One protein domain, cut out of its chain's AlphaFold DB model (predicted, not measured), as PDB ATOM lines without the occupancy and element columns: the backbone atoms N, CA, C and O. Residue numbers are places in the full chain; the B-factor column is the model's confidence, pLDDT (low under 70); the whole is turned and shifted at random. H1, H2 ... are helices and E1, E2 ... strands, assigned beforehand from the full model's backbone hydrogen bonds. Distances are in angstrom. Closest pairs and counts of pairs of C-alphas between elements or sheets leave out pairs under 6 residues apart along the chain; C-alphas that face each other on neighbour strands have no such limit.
ATOM      1  N   PRO A 331     191.337 160.517 135.049       92.94
ATOM      2  CA  PRO A 331     192.204 161.143 136.026       92.94
ATOM      3  C   PRO A 331     191.957 160.675 137.469       92.94
ATOM      4  O   PRO A 331     190.830 160.676 137.949       92.94
ATOM      5  N   TYR A 332     193.018 160.346 138.212       94.12
ATOM      6  CA  TYR A 332     192.972 159.928 139.624       94.12
ATOM      7  C   TYR A 332     192.166 160.898 140.498       94.12
ATOM      8  O   TYR A 332     191.365 160.459 141.318       94.12
ATOM      9  N   LYS A 333     192.350 162.211 140.288       93.38
ATOM     10  CA  LYS A 333     191.649 163.263 141.040       93.38
ATOM     11  C   LYS A 333     190.129 163.185 140.881       93.38
ATOM     12  O   LYS A 333     189.411 163.508 141.815       93.38
ATOM     13  N   ILE A 334     189.636 162.695 139.745       94.94
ATOM     14  CA  ILE A 334     188.197 162.534 139.506       94.94
ATOM     15  C   ILE A 334     187.614 161.476 140.436       94.94
ATOM     16  O   ILE A 334     186.559 161.695 141.012       94.94
ATOM     17  N   LEU A 335     188.324 160.369 140.664       95.81
ATOM     18  CA  LEU A 335     187.877 159.338 141.610       95.81
ATOM     19  C   LEU A 335     187.962 159.781 143.073       95.81
ATOM     20  O   LEU A 335     187.289 159.223 143.932       95.81
ATOM     21  N   GLU A 336     188.793 160.775 143.374       93.88
ATOM     22  CA  GLU A 336     188.825 161.394 144.698       93.88
ATOM     23  C   GLU A 336     187.602 162.290 144.935       93.88
ATOM     24  O   GLU A 336     187.053 162.276 146.035       93.88
ATOM     25  N   ILE A 337     187.156 163.008 143.899       95.00
ATOM     26  CA  ILE A 337     185.971 163.881 143.929       95.00
ATOM     27  C   ILE A 337     184.668 163.063 143.881       95.00
ATOM     28  O   ILE A 337     183.709 163.408 144.565       95.00
ATOM     29  N   TYR A 338     184.649 161.961 143.124       96.38
ATOM     30  CA  TYR A 338     183.479 161.105 142.889       96.38
ATOM     31  C   TYR A 338     183.694 159.675 143.421       96.38
ATOM     32  O   TYR A 338     183.946 158.746 142.642       96.38
ATOM     33  N   PRO A 339     183.628 159.463 144.750       95.44
ATOM     34  CA  PRO A 339     183.856 158.150 145.354       95.44
ATOM     35  C   PRO A 339     182.763 157.122 145.011       95.44
ATOM     36  O   PRO A 339     183.059 155.932 144.934       95.44
ATOM     37  N   ASP A 340     181.529 157.566 144.762       95.19
ATOM     38  CA  ASP A 340     180.424 156.722 144.286       95.19
ATOM     39  C   ASP A 340     180.726 156.138 142.896       95.19
ATOM     40  O   ASP A 340     180.526 154.948 142.647       95.19
ATOM     41  N   PHE A 341     181.305 156.950 142.010       96.38
ATOM     42  CA  PHE A 341     181.766 156.492 140.704       96.38
ATOM     43  C   PHE A 341     182.936 155.506 140.821       96.38
ATOM     44  O   PHE A 341     182.957 154.492 140.124       96.38
ATOM     45  N   GLU A 342     183.898 155.750 141.722       96.31
ATOM     46  CA  GLU A 342     184.984 154.796 142.004       96.31
ATOM     47  C   GLU A 342     184.432 153.421 142.414       96.31
ATOM     48  O   GLU A 342     184.915 152.387 141.935       96.31
ATOM     49  N   GLU A 343     183.419 153.396 143.281       94.50
ATOM     50  CA  GLU A 343     182.789 152.158 143.732       94.50
ATOM     51  C   GLU A 343     182.071 151.439 142.585       94.50
ATOM     52  O   GLU A 343     182.300 150.243 142.367       94.50
ATOM     53  N   PHE A 344     181.305 152.184 141.785       94.81
ATOM     54  CA  PHE A 344     180.626 151.676 140.596       94.81
ATOM     55  C   PHE A 344     181.600 151.024 139.599       94.81
ATOM     56  O   PHE A 344     181.388 149.880 139.176       94.81
ATOM     57  N   LEU A 345     182.707 151.701 139.265       94.69
ATOM     58  CA  LEU A 345     183.736 151.178 138.354       94.69
ATOM     59  C   LEU A 345     184.359 149.873 138.872       94.69
ATOM     60  O   LEU A 345     184.655 148.965 138.084       94.69
ATOM     61  N   ASN A 346     184.590 149.792 140.184       90.31
ATOM     62  CA  ASN A 346     185.242 148.657 140.828       90.31
ATOM     63  C   ASN A 346     184.334 147.435 140.933       90.31
ATOM     64  O   ASN A 346     184.769 146.330 140.596       90.31
ATOM     65  N   LYS A 347     183.088 147.629 141.371       89.50
ATOM     66  CA  LYS A 347     182.106 146.552 141.546       89.50
ATOM     67  C   LYS A 347     181.702 145.931 140.220       89.50
ATOM     68  O   LYS A 347     181.577 144.713 140.129       89.50
ATOM     69  N   ASN A 348     181.595 146.754 139.180       89.44
ATOM     70  CA  ASN A 348     181.071 146.309 137.898       89.44
ATOM     71  C   ASN A 348     182.133 146.074 136.812       89.44
ATOM     72  O   ASN A 348     181.799 145.731 135.681       89.44
ATOM     73  N   PHE A 349     183.420 146.231 137.138       89.19
ATOM     74  CA  PHE A 349     184.547 145.996 136.225       89.19
ATOM     75  C   PHE A 349     184.446 146.742 134.876       89.19
ATOM     76  O   PHE A 349     184.870 146.211 133.846       89.19
ATOM     77  N   ILE A 350     183.966 147.990 134.898       91.75
ATOM     78  CA  ILE A 350     183.638 148.825 133.722       91.75
ATOM     79  C   ILE A 350     184.745 148.864 132.656       91.75
ATOM     80  O   ILE A 350     184.463 148.747 131.469       91.75
ATOM     81  N   HIS A 351     186.018 148.928 133.048       90.81
ATOM     82  CA  HIS A 351     187.152 148.864 132.116       90.81
ATOM     83  C   HIS A 351     187.089 147.699 131.110       90.81
ATOM     84  O   HIS A 351     187.530 147.858 129.978       90.81
ATOM     85  N   ARG A 352     186.553 146.528 131.484       87.31
ATOM     86  CA  ARG A 352     186.425 145.374 130.571       87.31
ATOM     87  C   ARG A 352     185.404 145.635 129.472       87.31
ATOM     88  O   ARG A 352     185.619 145.270 128.324       87.31
ATOM     89  N   TYR A 353     184.311 146.281 129.848       88.31
ATOM     90  CA  TYR A 353     183.277 146.739 128.940       88.31
ATOM     91  C   TYR A 353     183.823 147.800 127.970       88.31
ATOM     92  O   TYR A 353     183.716 147.643 126.754       88.31
ATOM     93  N   LEU A 354     184.476 148.834 128.512       90.31
ATOM     94  CA  LEU A 354     185.086 149.913 127.729       90.31
ATOM     95  C   LEU A 354     186.123 149.371 126.740       90.31
ATOM     96  O   LEU A 354     186.169 149.788 125.584       90.31
ATOM     97  N   TYR A 355     186.921 148.396 127.186       86.50
ATOM     98  CA  TYR A 355     187.876 147.684 126.345       86.50
ATOM     99  C   TYR A 355     187.207 147.033 125.143       86.50
ATOM    100  O   TYR A 355     187.629 147.278 124.015       86.50
ATOM    101  N   LEU A 356     186.173 146.230 125.409       84.25
ATOM    102  CA  LEU A 356     185.505 145.395 124.420       84.25
ATOM    103  C   LEU A 356     184.846 146.226 123.318       84.25
ATOM    104  O   LEU A 356     185.055 145.958 122.139       84.25
ATOM    105  N   TYR A 357     184.078 147.248 123.696       86.44
ATOM    106  CA  TYR A 357     183.309 148.041 122.735       86.44
ATOM    107  C   TYR A 357     184.024 149.303 122.256       86.44
ATOM    108  O   TYR A 357     183.448 150.084 121.510       86.44
ATOM    109  N   HIS A 358     185.288 149.508 122.638       85.94
ATOM    110  CA  HIS A 358     186.039 150.720 122.292       85.94
ATOM    111  C   HIS A 358     185.383 152.018 122.760       85.94
ATOM    112  O   HIS A 358     185.524 153.062 122.128       85.94
ATOM    113  N   HIS A 359     184.696 151.957 123.895       89.88
ATOM    114  CA  HIS A 359     184.144 153.143 124.527       89.88
ATOM    115  C   HIS A 359     185.178 153.786 125.444       89.88
ATOM    116  O   HIS A 359     186.076 153.124 125.972       89.88
ATOM    117  N   SER A 360     185.010 155.080 125.674       91.31
ATOM    118  CA  SER A 360     185.790 155.849 126.631       91.31
ATOM    119  C   SER A 360     184.869 156.497 127.657       91.31
ATOM    120  O   SER A 360     183.693 156.757 127.400       91.31
ATOM    121  N   ILE A 361     185.418 156.761 128.839       94.56
ATOM    122  CA  ILE A 361     184.826 157.718 129.769       94.56
ATOM    123  C   ILE A 361     185.470 159.060 129.448       94.56
ATOM    124  O   ILE A 361     186.695 159.180 129.481       94.56
ATOM    125  N   THR A 362     184.656 160.057 129.117       93.88
ATOM    126  CA  THR A 362     185.154 161.409 128.849       93.88
ATOM    127  C   THR A 362     184.989 162.244 130.105       93.88
ATOM    128  O   THR A 362     183.907 162.298 130.676       93.88
ATOM    129  N   VAL A 363     186.062 162.891 130.545       93.44
ATOM    130  CA  VAL A 363     186.022 163.796 131.694       93.44
ATOM    131  C   VAL A 363     186.211 165.216 131.193       93.44
ATOM    132  O   VAL A 363     187.259 165.548 130.641       93.44
ATOM    133  N   ASP A 364     185.209 166.055 131.417       93.69
ATOM    134  CA  ASP A 364     185.291 167.478 131.137       93.69
ATOM    135  C   ASP A 364     185.841 168.227 132.356       93.69
ATOM    136  O   ASP A 364     185.136 168.473 133.339       93.69
ATOM    137  N   LEU A 365     187.124 168.581 132.262       90.69
ATOM    138  CA  LEU A 365     187.873 169.306 133.290       90.69
ATOM    139  C   LEU A 365     187.576 170.816 133.310       90.69
ATOM    140  O   LEU A 365     188.053 171.510 134.207       90.69
ATOM    141  N   SER A 366     186.851 171.347 132.317       91.75
ATOM    142  CA  SER A 366     186.524 172.778 132.250       91.75
ATOM    143  C   SER A 366     185.378 173.162 133.192       91.75
ATOM    144  O   SER A 366     185.309 174.298 133.663       91.75
ATOM    145  N   ASN A 367     184.514 172.200 133.514       85.88
ATOM    146  CA  ASN A 367     183.382 172.367 134.415       85.88
ATOM    147  C   ASN A 367     183.776 172.122 135.881       85.88
ATOM    148  O   ASN A 367     184.649 171.308 136.175       85.88
ATOM    149  N   LYS A 368     183.119 172.825 136.813       89.75
ATOM    150  CA  LYS A 368     183.246 172.601 138.263       89.75
ATOM    151  C   LYS A 368     181.851 172.454 138.895       89.75
ATOM    152  O   LYS A 368     181.103 173.429 138.873       89.75
ATOM    153  N   PRO A 369     181.501 171.288 139.467       87.50
ATOM    154  CA  PRO A 369     182.323 170.078 139.525       87.50
ATOM    155  C   PRO A 369     182.518 169.455 138.124       87.50
ATOM    156  O   PRO A 369     181.712 169.681 137.219       87.50
ATOM    157  N   GLU A 370     183.621 168.731 137.926       92.75
ATOM    158  CA  GLU A 370     184.004 168.138 136.637       92.75
ATOM    159  C   GLU A 370     182.923 167.171 136.145       92.75
ATOM    160  O   GLU A 370     182.442 166.345 136.918       92.75
ATOM    161  N   LYS A 371     182.542 167.221 134.863       95.38
ATOM    162  CA  LYS A 371     181.511 166.312 134.331       95.38
ATOM    163  C   LYS A 371     182.137 165.005 133.858       95.38
ATOM    164  O   LYS A 371     183.124 165.019 133.123       95.38
ATOM    165  N   ILE A 372     181.541 163.877 134.243       96.62
ATOM    166  CA  ILE A 372     181.983 162.535 133.843       96.62
ATOM    167  C   ILE A 372     180.969 161.985 132.849       96.62
ATOM    168  O   ILE A 372     179.883 161.587 133.244       96.62
ATOM    169  N   LEU A 373     181.311 161.950 131.568       96.88
ATOM    170  CA  LEU A 373     180.436 161.447 130.517       96.88
ATOM    171  C   LEU A 373     180.716 159.963 130.255       96.88
ATOM    172  O   LEU A 373     181.849 159.580 129.941       96.88
ATOM    173  N   ILE A 374     179.676 159.139 130.354       95.50
ATOM    174  CA  ILE A 374     179.701 157.698 130.085       95.50
ATOM    175  C   ILE A 374     178.522 157.318 129.182       95.50
ATOM    176  O   ILE A 374     177.459 157.933 129.226       95.50
ATOM    177  N   MET A 375     178.718 156.305 128.341       95.62
ATOM    178  CA  MET A 375     177.686 155.830 127.423       95.62
ATOM    179  C   MET A 375     176.554 155.117 128.187       95.62
ATOM    180  O   MET A 375     176.786 154.109 128.861       95.62
ATOM    181  N   TYR A 376     175.329 155.613 128.045       94.69
ATOM    182  CA  TYR A 376     174.097 155.076 128.619       94.69
ATOM    183  C   TYR A 376     173.001 155.103 127.545       94.69
ATOM    184  O   TYR A 376     172.717 156.155 126.975       94.69
ATOM    185  N   LYS A 377     172.416 153.940 127.221       92.50
ATOM    186  CA  LYS A 377     171.322 153.796 126.229       92.50
ATOM    187  C   LYS A 377     171.533 154.555 124.896       92.50
ATOM    188  O   LYS A 377     170.636 155.202 124.362       92.50
ATOM    189  N   GLY A 378     172.748 154.492 124.373       92.75
ATOM    190  CA  GLY A 378     173.193 155.014 123.080       92.75
ATOM    191  C   GLY A 378     173.703 156.452 123.127       92.75
ATOM    192  O   GLY A 378     174.096 156.987 122.092       92.75
ATOM    193  N   LYS A 379     173.691 157.099 124.299       95.38
ATOM    194  CA  LYS A 379     174.049 158.512 124.463       95.38
ATOM    195  C   LYS A 379     175.148 158.684 125.502       95.38
ATOM    196  O   LYS A 379     175.197 157.968 126.497       95.38
ATOM    197  N   MET A 380     176.028 159.655 125.278       96.31
ATOM    198  CA  MET A 380     176.986 160.083 126.297       96.31
ATOM    199  C   MET A 380     176.248 160.954 127.311       96.31
ATOM    200  O   MET A 380     175.891 162.090 127.006       96.31
ATOM    201  N   GLU A 381     176.015 160.414 128.502       96.94
ATOM    202  CA  GLU A 381     175.338 161.111 129.593       96.94
ATOM    203  C   GLU A 381     176.288 161.313 130.773       96.94
ATOM    204  O   GLU A 381     177.248 160.566 130.975       96.94
ATOM    205  N   ASN A 382     176.039 162.363 131.548       97.12
ATOM    206  CA  ASN A 382     176.829 162.664 132.731       97.12
ATOM    207  C   ASN A 382     176.477 161.687 133.861       97.12
ATOM    208  O   ASN A 382     175.303 161.465 134.144       97.12
ATOM    209  N   TRP A 383     177.488 161.141 134.541       96.00
ATOM    210  CA  TRP A 383     177.351 160.181 135.641       96.00
ATOM    211  C   TRP A 383     176.339 160.641 136.692       96.00
ATOM    212  O   TRP A 383     175.479 159.874 137.116       96.00
ATOM    213  N   THR A 384     176.413 161.916 137.072       96.00
ATOM    214  CA  THR A 384     175.516 162.514 138.070       96.00
ATOM    215  C   THR A 384     174.046 162.518 137.644       96.00
ATOM    216  O   THR A 384     173.187 162.433 138.512       96.00
ATOM    217  N   ASP A 385     173.762 162.523 136.340       95.94
ATOM    218  CA  ASP A 385     172.401 162.534 135.796       95.94
ATOM    219  C   ASP A 385     171.818 161.122 135.617       95.94
ATOM    220  O   ASP A 385     170.606 160.971 135.423       95.94
ATOM    221  N   ILE A 386     172.661 160.081 135.635       95.12
ATOM    222  CA  ILE A 386     172.247 158.693 135.369       95.12
ATOM    223  C   ILE A 386     172.395 157.754 136.558       95.12
ATOM    224  O   ILE A 386     171.723 156.728 136.574       95.12
ATOM    225  N   LYS A 387     173.236 158.065 137.548       93.12
ATOM    226  CA  LYS A 387     173.548 157.129 138.638       93.12
ATOM    227  C   LYS A 387     172.310 156.643 139.395       93.12
ATOM    228  O   LYS A 387     172.241 155.469 139.722       93.12
ATOM    229  N   ASP A 388     171.309 157.506 139.569       92.50
ATOM    230  CA  ASP A 388     170.059 157.176 140.267       92.50
ATOM    231  C   ASP A 388     169.007 156.523 139.345       92.50
ATOM    232  O   ASP A 388     167.966 156.062 139.810       92.50
ATOM    233  N   LYS A 389     169.259 156.484 138.029       92.62
ATOM    234  CA  LYS A 389     168.419 155.788 137.037       92.62
ATOM    235  C   LYS A 389     168.850 154.335 136.835       92.62
ATOM    236  O   LYS A 389     168.056 153.527 136.358       92.62
ATOM    237  N   ILE A 390     170.106 154.025 137.154       90.44
ATOM    238  CA  ILE A 390     170.678 152.692 137.002       90.44
ATOM    239  C   ILE A 390     170.090 151.766 138.068       90.44
ATOM    240  O   ILE A 390     170.090 152.078 139.257       90.44
ATOM    241  N   VAL A 391     169.618 150.596 137.641       89.12
ATOM    242  CA  VAL A 391     169.086 149.581 138.557       89.12
ATOM    243  C   VAL A 391     170.234 148.767 139.158       89.12
ATOM    244  O   VAL A 391     171.025 148.152 138.433       89.12
ATOM    245  N   PHE A 392     170.308 148.748 140.488       88.56
ATOM    246  CA  PHE A 392     171.317 148.024 141.261       88.56
ATOM    247  C   PHE A 392     170.713 146.868 142.061       88.56
ATOM    248  O   PHE A 392     169.538 146.896 142.419       88.56
ATOM    249  N   LYS A 393     171.548 145.869 142.369       85.56
ATOM    250  CA  LYS A 393     171.226 144.756 143.269       85.56
ATOM    251  C   LYS A 393     171.021 145.275 144.698       85.56
ATOM    252  O   LYS A 393     171.285 146.433 145.008       85.56
ATOM    253  N   GLU A 394     170.654 144.370 145.606       84.00
ATOM    254  CA  GLU A 394     170.493 144.641 147.048       84.00
ATOM    255  C   GLU A 394     171.727 145.306 147.709       84.00
ATOM    256  O   GLU A 394     171.590 145.924 148.761       84.00
ATOM    257  N   ASP A 395     172.922 145.210 147.108       81.56
ATOM    258  CA  ASP A 395     174.138 145.874 147.600       81.56
ATOM    259  C   ASP A 395     174.245 147.364 147.225       81.56
ATOM    260  O   ASP A 395     175.187 148.026 147.658       81.56
ATOM    261  N   GLY A 396     173.306 147.883 146.426       83.69
ATOM    262  CA  GLY A 396     173.205 149.289 146.037       83.69
ATOM    263  C   GLY A 396     174.240 149.765 145.016       83.69
ATOM    264  O   GLY A 396     174.253 150.950 144.700       83.69
ATOM    265  N   VAL A 397     175.113 148.884 144.505       84.25
ATOM    266  CA  VAL A 397     176.227 149.286 143.620       84.25
ATOM    267  C   VAL A 397     176.439 148.335 142.442       84.25
ATOM    268  O   VAL A 397     176.892 148.750 141.370       84.25
ATOM    269  N   THR A 398     176.137 147.047 142.602       85.06
ATOM    270  CA  THR A 398     176.263 146.074 141.515       85.06
ATOM    271  C   THR A 398     175.087 146.229 140.559       85.06
ATOM    272  O   THR A 398     173.940 146.086 140.962       85.06
ATOM    273  N   LEU A 399     175.374 146.504 139.292       87.19
ATOM    274  CA  LEU A 399     174.402 146.669 138.219       87.19
ATOM    275  C   LEU A 399     173.554 145.391 138.059       87.19
ATOM    276  O   LEU A 399     174.103 144.294 137.937       87.19
ATOM    277  N   GLU A 400     172.225 145.526 138.032       83.69
ATOM    278  CA  GLU A 400     171.317 144.442 137.605       83.69
ATOM    279  C   GLU A 400     171.224 144.334 136.081       83.69
ATOM    280  O   GLU A 400     171.005 143.249 135.535       83.69
ATOM    281  N   GLY A 401     171.408 145.471 135.410       82.69
ATOM    282  CA  GLY A 401     171.453 145.606 133.964       82.69
ATOM    283  C   GLY A 401     172.674 144.966 133.286       82.69
ATOM    284  O   GLY A 401     173.445 144.212 133.882       82.69
ATOM    285  N   LYS A 402     172.872 145.294 132.007       83.75
ATOM    286  CA  LYS A 402     173.957 144.755 131.170       83.75
ATOM    287  C   LYS A 402     174.746 145.844 130.452       83.75
ATOM    288  O   LYS A 402     174.345 147.003 130.370       83.75
ATOM    289  N   TYR A 403     175.860 145.418 129.869       86.12
ATOM    290  CA  TYR A 403     176.702 146.234 129.008       86.12
ATOM    291  C   TYR A 403     176.520 145.883 127.533       86.12
ATOM    292  O   TYR A 403     176.555 144.707 127.166       86.12
ATOM    293  N   SER A 404     176.421 146.895 126.676       86.31
ATOM    294  CA  SER A 404     176.298 146.723 125.224       86.31
ATOM    295  C   SER A 404     177.024 147.821 124.436       86.31
ATOM    296  O   SER A 404     177.531 148.785 125.013       86.31
ATOM    297  N   GLN A 405     176.993 147.728 123.104       86.75
ATOM    298  CA  GLN A 405     177.449 148.803 122.209       86.75
ATOM    299  C   GLN A 405     176.767 150.150 122.470       86.75
ATOM    300  O   GLN A 405     177.313 151.191 122.135       86.75
ATOM    301  N   GLU A 406     175.589 150.144 123.084       89.81
ATOM    302  CA  GLU A 406     174.861 151.362 123.407       89.81
ATOM    303  C   GLU A 406     175.232 151.919 124.779       89.81
ATOM    304  O   GLU A 406     174.819 153.018 125.110       89.81
ATOM    305  N   GLY A 407     175.994 151.228 125.624       90.56
ATOM    306  CA  GLY A 407     176.192 151.731 126.982       90.56
ATOM    307  C   GLY A 407     175.936 150.727 128.079       90.56
ATOM    308  O   GLY A 407     175.853 149.513 127.871       90.56
ATOM    309  N   ILE A 408     175.730 151.304 129.252       91.44
ATOM    310  CA  ILE A 408     174.933 150.714 130.320       91.44
ATOM    311  C   ILE A 408     173.467 150.653 129.850       91.44
ATOM    312  O   ILE A 408     172.932 151.642 129.340       91.44
ATOM    313  N   ILE A 409     172.835 149.487 130.006       88.00
ATOM    314  CA  ILE A 409     171.405 149.256 129.761       88.00
ATOM    315  C   ILE A 409     170.786 148.695 131.043       88.00
ATOM    316  O   ILE A 409     171.305 147.730 131.596       88.00
ATOM    317  N   ASP A 410     169.640 149.233 131.463       79.81
ATOM    318  CA  ASP A 410     168.918 148.814 132.683       79.81
ATOM    319  C   ASP A 410     168.115 147.508 132.527       79.81
ATOM    320  O   ASP A 410     167.356 147.116 133.408       79.81
ATOM    321  N   GLU A 411     168.253 146.822 131.394       77.38
ATOM    322  CA  GLU A 411     167.641 145.520 131.163       77.38
ATOM    323  C   GLU A 411     168.510 144.425 131.776       77.38
ATOM    324  O   GLU A 411     169.708 144.344 131.489       77.38
ATOM    325  N   GLY A 412     167.896 143.540 132.566       71.94
ATOM    326  CA  GLY A 412     168.587 142.399 133.160       71.94
ATOM    327  C   GLY A 412     169.338 141.555 132.123       71.94
ATOM    328  O   GLY A 412     168.844 141.316 131.018       71.94
ATOM    329  N   VAL A 413     170.516 141.046 132.498       70.38
ATOM    330  CA  VAL A 413     171.422 140.278 131.610       70.38
ATOM    331  C   VAL A 413     170.758 139.030 130.989       70.38
ATOM    332  O   VAL A 413     171.183 138.545 129.942       70.38
TER     333      VAL A 413
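What this domain is: This is residues 331 to 413 of the 886 residues of an uncharacterized protein of Piromyces finnis (UniProt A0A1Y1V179). Two small antiparallel sheets, the three-stranded E1 E2 E3 and the two-stranded E4 E5, meet where the end of E2 comes up to the start of E5, and three helices, H1, H2 and H3, follow one another in a zigzag along one side of them. H3 packs on E4, the short helix H4 packs on E2, and a long loop, residues 387 to 401, joins H4 to E4. The printed part has 83 residues with four named helices and five named strands, in the order H1 H2 H3 E1 E2 E3 H4 E4 E5, and its class is mixed, helices and strands. It is compact and rounded, with a radius of gyration of the C-alphas of 12.2 A and spans of 35 by 27 by 20 A.

How they stand to each other: Start with H1, residues 332 to 337, and H2, residues 339 to 348: they are close but not clearly touching, with the closest C-alphas, of Leu 335 and Glu 342, 5.4 A apart, at a steep tilt of 62 degrees, opposite ways. H3, residues 350 to 357, is close to H2 but not clearly touching it; the closest C-alphas, of Leu 345 and His 351, are 7.5 A apart. Next look at E1, 362 to 364, E2, 371 to 376, and E3, 379 to 382: they form a meander, each strand the antiparallel neighbour of the one before. Across the hairpin E1 and E2, N 364 and O 371 are 2.9 A apart; across the hairpin E2 and E3, N 376 and O 379 are 2.8 A apart. H4, residues 383 to 386, is on this sheet, with the closest C-alphas of H4 and E2, those of Trp 383 and Ile 372, 5.5 A apart. In the hairpin of E4, 402 to 404, and E5, 407 to 409, N 402 and O 409 are 2.9 A apart. E2 and E5 touch, with the closest C-alphas, of Tyr 376 and Gly 407, 4.3 A apart; H3 and E4 touch at Tyr 353 and Tyr 403, their closest C-alphas, 6.6 A apart. Every O i to N i+4 pair is within hydrogen-bond range in H1, H2 and H3; H4 is too short for such a pair.

Where its parts are: Find C-alpha 332 at (192.972, 159.928, 139.624), where H1 begins. H2 spans 14.3 A, H3 11.0 A and E2 14.6 A from first to last C-alpha. E2 begins at C-alpha 371, (181.511, 166.312, 134.331), and E5 ends at C-alpha 409, (171.405, 149.256, 129.761).

The domain as a whole: The C-alphas farthest apart, of Ser 366 and Val 413, are 35.8 A from each other. The printed part has no cut, and the link from H4 to E4, 15 residues, is long. The mean pLDDT of the printed part is 90.4, and no printed residue is under 70.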